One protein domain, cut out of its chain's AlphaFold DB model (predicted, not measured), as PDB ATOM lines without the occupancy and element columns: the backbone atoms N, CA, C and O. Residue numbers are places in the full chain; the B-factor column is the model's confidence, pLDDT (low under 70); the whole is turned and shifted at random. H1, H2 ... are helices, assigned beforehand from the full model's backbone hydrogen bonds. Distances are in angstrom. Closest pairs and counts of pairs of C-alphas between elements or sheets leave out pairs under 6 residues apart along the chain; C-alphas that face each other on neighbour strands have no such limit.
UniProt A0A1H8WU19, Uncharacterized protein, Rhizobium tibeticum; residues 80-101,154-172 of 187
ATOM      1  N   PRO A  80     143.368  50.444 115.194       69.69
ATOM      2  CA  PRO A  80     142.800  49.961 116.455       69.69
ATOM      3  C   PRO A  80     141.698  50.881 116.993       69.69
ATOM      4  O   PRO A  80     140.844  50.444 117.758       69.69
ATOM      5  N   VAL A  81     141.704  52.150 116.573       71.00
ATOM      6  CA  VAL A  81     140.643  53.112 116.856       71.00
ATOM      7  C   VAL A  81     139.906  53.397 115.547       71.00
ATOM      8  O   VAL A  81     140.535  53.900 114.611       71.00
ATOM      9  N   PRO A  82     138.597  53.098 115.449       68.00
ATOM     10  CA  PRO A  82     137.809  53.493 114.294       68.00
ATOM     11  C   PRO A  82     137.747  55.021 114.255       68.00
ATOM     12  O   PRO A  82     137.203  55.664 115.150       68.00
ATOM     13  N   HIS A  83     138.339  55.603 113.220       64.44
ATOM     14  CA  HIS A  83     138.329  57.036 112.980       64.44
ATOM     15  C   HIS A  83     137.518  57.313 111.718       64.44
ATOM     16  O   HIS A  83     137.777  56.753 110.656       64.44
ATOM     17  N   VAL A  84     136.553  58.215 111.849       77.88
ATOM     18  CA  VAL A  84     135.902  58.880 110.728       77.88
ATOM     19  C   VAL A  84     135.790  60.357 111.079       77.88
ATOM     20  O   VAL A  84     135.496  60.712 112.224       77.88
ATOM     21  N   GLU A  85     136.075  61.238 110.128       80.06
ATOM     22  CA  GLU A  85     135.930  62.668 110.360       80.06
ATOM     23  C   GLU A  85     134.440  63.042 110.400       80.06
ATOM     24  O   GLU A  85     133.648  62.665 109.531       80.06
ATOM     25  N   LEU A  86     134.040  63.828 111.404       83.88
ATOM     26  CA  LEU A  86     132.661  64.304 111.527       83.88
ATOM     27  C   LEU A  86     132.237  65.150 110.312       83.88
ATOM     28  O   LEU A  86     131.060  65.157 109.953       83.88
ATOM     29  N   ALA A  87     133.178  65.847 109.665       79.88
ATOM     30  CA  ALA A  87     132.921  66.569 108.424       79.88
ATOM     31  C   ALA A  87     132.536  65.617 107.283       79.88
ATOM     32  O   ALA A  87     131.546  65.881 106.604       79.88
ATOM     33  N   SER A  88     133.233  64.484 107.128       81.94
ATOM     34  CA  SER A  88     132.898  63.452 106.139       81.94
ATOM     35  C   SER A  88     131.524  62.842 106.401       81.94
ATOM     36  O   SER A  88     130.728  62.716 105.475       81.94
ATOM     37  N   LEU A  89     131.195  62.535 107.663       88.50
ATOM     38  CA  LEU A  89     129.860  62.035 108.022       88.50
ATOM     39  C   LEU A  89     128.761  63.060 107.724       88.50
ATOM     40  O   LEU A  89     127.706  62.704 107.208       88.50
ATOM     41  N   ARG A  90     129.005  64.343 108.013       88.69
ATOM     42  CA  ARG A  90     128.062  65.426 107.693       88.69
ATOM     43  C   ARG A  90     127.916  65.645 106.191       88.69
ATOM     44  O   ARG A  90     126.817  65.954 105.742       88.69
ATOM     45  N   ALA A  91     129.001  65.525 105.430       84.56
ATOM     46  CA  ALA A  91     128.963  65.601 103.975       84.56
ATOM     47  C   ALA A  91     128.138  64.441 103.404       84.56
ATOM     48  O   ALA A  91     127.235  64.679 102.611       84.56
ATOM     49  N   LEU A  92     128.368  63.215 103.887       83.19
ATOM     50  CA  LEU A  92     127.580  62.045 103.504       83.19
ATOM     51  C   LEU A  92     126.096  62.220 103.852       83.19
ATOM     52  O   LEU A  92     125.246  61.952 103.009       83.19
ATOM     53  N   ALA A  93     125.785  62.705 105.057       86.50
ATOM     54  CA  ALA A  93     124.410  62.962 105.475       86.50
ATOM     55  C   ALA A  93     123.712  63.974 104.555       86.50
ATOM     56  O   ALA A  93     122.605  63.710 104.111       86.50
ATOM     57  N   ARG A  94     124.366  65.093 104.200       87.62
ATOM     58  CA  ARG A  94     123.789  66.069 103.255       87.62
ATOM     59  C   ARG A  94     123.460  65.443 101.908       87.62
ATOM     60  O   ARG A  94     122.377  65.667 101.391       87.62
ATOM     61  N   ILE A  95     124.372  64.634 101.380       82.12
ATOM     62  CA  ILE A  95     124.162  64.001 100.079       82.12
ATOM     63  C   ILE A  95     123.027  62.970 100.145       82.12
ATOM     64  O   ILE A  95     122.244  62.854  99.208       82.12
ATOM     65  N   LEU A  96     122.902  62.241 101.258       85.94
ATOM     66  CA  LEU A  96     121.784  61.323 101.484       85.94
ATOM     67  C   LEU A  96     120.438  62.054 101.566       85.94
ATOM     68  O   LEU A  96     119.467  61.571 100.992       85.94
ATOM     69  N   GLU A  97     120.383  63.208 102.234       84.25
ATOM     70  CA  GLU A  97     119.175  64.042 102.287       84.25
ATOM     71  C   GLU A  97     118.816  64.594 100.900       84.25
ATOM     72  O   GLU A  97     117.670  64.484 100.481       84.25
ATOM     73  N   GLU A  98     119.797  65.097 100.143       77.12
ATOM     74  CA  GLU A  98     119.602  65.576  98.765       77.12
ATOM     75  C   GLU A  98     119.096  64.465  97.833       77.12
ATOM     76  O   GLU A  98     118.182  64.688  97.037       77.12
ATOM     77  N   ALA A  99     119.640  63.251  97.956       76.56
ATOM     78  CA  ALA A  99     119.193  62.089  97.191       76.56
ATOM     79  C   ALA A  99     117.820  61.557  97.651       76.56
ATOM     80  O   ALA A  99     117.119  60.904  96.877       76.56
ATOM     81  N   GLY A 100     117.450  61.800  98.913       66.81
ATOM     82  CA  GLY A 100     116.213  61.340  99.542       66.81
ATOM     83  C   GLY A 100     115.039  62.308  99.415       66.81
ATOM     84  O   GLY A 100     113.898  61.879  99.570       66.81
ATOM     85  N   THR A 101     115.280  63.587  99.116       53.00
ATOM     86  CA  THR A 101     114.224  64.545  98.776       53.00
ATOM     87  C   THR A 101     113.828  64.378  97.310       53.00
ATOM     88  O   THR A 101     114.542  64.880  96.437       53.00
ATOM     89  N   GLU A 154     118.327  53.644  90.865       70.44
ATOM     90  CA  GLU A 154     119.656  53.375  90.295       70.44
ATOM     91  C   GLU A 154     120.600  54.577  90.418       70.44
ATOM     92  O   GLU A 154     121.760  54.413  90.785       70.44
ATOM     93  N   GLU A 155     120.085  55.793  90.247       74.69
ATOM     94  CA  GLU A 155     120.878  57.015  90.412       74.69
ATOM     95  C   GLU A 155     121.385  57.213  91.849       74.69
ATOM     96  O   GLU A 155     122.531  57.621  92.060       74.69
ATOM     97  N   ALA A 156     120.576  56.849  92.850       76.06
ATOM     98  CA  ALA A 156     120.987  56.887  94.250       76.06
ATOM     99  C   ALA A 156     122.062  55.825  94.527       76.06
ATOM    100  O   ALA A 156     123.047  56.106  95.210       76.06
ATOM    101  N   ARG A 157     121.930  54.625  93.944       83.44
ATOM    102  CA  ARG A 157     122.933  53.553  94.070       83.44
ATOM    103  C   ARG A 157     124.264  53.944  93.440       83.44
ATOM    104  O   ARG A 157     125.308  53.744  94.060       83.44
ATOM    105  N   GLN A 158     124.245  54.527  92.243       73.69
ATOM    106  CA  GLN A 158     125.449  54.971  91.535       73.69
ATOM    107  C   GLN A 158     126.160  56.094  92.289       73.69
ATOM    108  O   GLN A 158     127.365  56.013  92.532       73.69
ATOM    109  N   THR A 159     125.402  57.093  92.740       72.44
ATOM    110  CA  THR A 159     125.930  58.204  93.538       72.44
ATOM    111  C   THR A 159     126.553  57.706  94.839       72.44
ATOM    112  O   THR A 159     127.699  58.035  95.149       72.44
ATOM    113  N   LEU A 160     125.846  56.846  95.576       77.12
ATOM    114  CA  LEU A 160     126.360  56.275  96.819       77.12
ATOM    115  C   LEU A 160     127.589  55.398  96.588       77.12
ATOM    116  O   LEU A 160     128.538  55.470  97.365       77.12
ATOM    117  N   THR A 161     127.622  54.635  95.496       83.75
ATOM    118  CA  THR A 161     128.798  53.843  95.119       83.75
ATOM    119  C   THR A 161     130.003  54.748  94.865       83.75
ATOM    120  O   THR A 161     131.065  54.520  95.440       83.75
ATOM    121  N   ALA A 162     129.844  55.814  94.076       75.06
ATOM    122  CA  ALA A 162     130.924  56.757  93.789       75.06
ATOM    123  C   ALA A 162     131.463  57.437  95.061       75.06
ATOM    124  O   ALA A 162     132.670  57.646  95.197       75.06
ATOM    125  N   LEU A 163     130.587  57.750  96.018       74.69
ATOM    126  CA  LEU A 163     130.969  58.372  97.286       74.69
ATOM    127  C   LEU A 163     131.683  57.408  98.226       74.69
ATOM    128  O   LEU A 163     132.697  57.780  98.812       74.69
ATOM    129  N   ILE A 164     131.197  56.171  98.339       80.44
ATOM    130  CA  ILE A 164     131.867  55.124  99.119       80.44
ATOM    131  C   ILE A 164     133.261  54.867  98.541       80.44
ATOM    132  O   ILE A 164     134.231  54.809  99.294       80.44
ATOM    133  N   VAL A 165     133.389  54.792  97.213       85.06
ATOM    134  CA  VAL A 165     134.686  54.640  96.539       85.06
ATOM    135  C   VAL A 165     135.616  55.810  96.866       85.06
ATOM    136  O   VAL A 165     136.748  55.577  97.280       85.06
ATOM    137  N   ARG A 166     135.150  57.063  96.756       71.62
ATOM    138  CA  ARG A 166     135.966  58.241  97.106       71.62
ATOM    139  C   ARG A 166     136.396  58.239  98.572       71.62
ATOM    140  O   ARG A 166     137.554  58.518  98.848       71.62
ATOM    141  N   LEU A 167     135.503  57.875  99.491       77.56
ATOM    142  CA  LEU A 167     135.813  57.786 100.918       77.56
ATOM    143  C   LEU A 167     136.889  56.726 101.203       77.56
ATOM    144  O   LEU A 167     137.807  56.978 101.981       77.56
ATOM    145  N   LEU A 168     136.799  55.556 100.564       76.62
ATOM    146  CA  LEU A 168     137.798  54.493 100.700       76.62
ATOM    147  C   LEU A 168     139.164  54.921 100.145       76.62
ATOM    148  O   LEU A 168     140.187  54.656 100.775       76.62
ATOM    149  N   VAL A 169     139.181  55.607  98.998       72.75
ATOM    150  CA  VAL A 169     140.411  56.114  98.367       72.75
ATOM    151  C   VAL A 169     141.061  57.219  99.207       72.75
ATOM    152  O   VAL A 169     142.267  57.167  99.445       72.75
ATOM    153  N   ASP A 170     140.286  58.179  99.711       66.19
ATOM    154  CA  ASP A 170     140.799  59.240 100.588       66.19
ATOM    155  C   ASP A 170     141.342  58.664 101.900       66.19
ATOM    156  O   ASP A 170     142.407  59.073 102.363       66.19
ATOM    157  N   HIS A 171     140.671  57.662 102.479       64.31
ATOM    158  CA  HIS A 171     141.156  56.993 103.685       64.31
ATOM    159  C   HIS A 171     142.464  56.222 103.443       64.31
ATOM    160  O   HIS A 171     143.364  56.265 104.282       64.31
ATOM    161  N   ALA A 172     142.607  55.561 102.289       63.12
ATOM    162  CA  ALA A 172     143.852  54.896 101.904       63.12
ATOM    163  C   ALA A 172     145.012  55.894 101.701       63.12
ATOM    164  O   ALA A 172     146.158  55.588 102.038       63.12
TER     165      ALA A 172
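This is residues 80 to 101 and 154 to 172 of the 187 residues of an uncharacterized protein of Rhizobium tibeticum (UniProt A0A1H8WU19). Two helices, H1 and H2, lie side by side and run opposite ways, nearly parallel in line but only loosely together, with a visible space between them along most of their length. A tail without a named element, residues 80 to 85, leads into H1 at the end of the pair where H2 ends. The printed part has 41 residues with two named helices, H1 then H2, and no named strand; the class is all helix. The whole is loose, with a radius of gyration of the C-alphas of 11.4 A, and a rod in outline, spanning 35 by 17 by 13 A.

The printed part begins at Pro 80, with its C-alpha at (142.800, 49.961, 116.455). H1 is residues 86 to 100, 20.6 A from first to last C-alpha, and begins with C-alpha 86 at (132.661, 64.304, 111.527). H2 is residues 154 to 172, 26.9 A from first to last C-alpha, and ends with C-alpha 172 at (143.852, 54.896, 101.904).

H1 and H2 are close but not clearly touching, with 2 pairs of C-alphas within 8 A. Their closest C-alphas are those of Ala 99 and Ala 156, 6.2 A apart. Their lines stand at a shallow tilt of 10 degrees, and they run opposite ways. From centre to centre they are 12.0 A apart. In H1 and H2 every pair of O i and N i+4 is within hydrogen-bond range.

The two C-alphas farthest apart are those of Pro 80 and Thr 101, 36.6 A. Residues 102 to 153 are not printed, and C-alphas 101 and 154 are 15.0 A apart across this cut, which lies in the link from H1 to H2. The mean pLDDT of the printed part is 76.6; residue 80, residues 82 to 83, residues 100 to 101 and residues 170 to 172 are under 70.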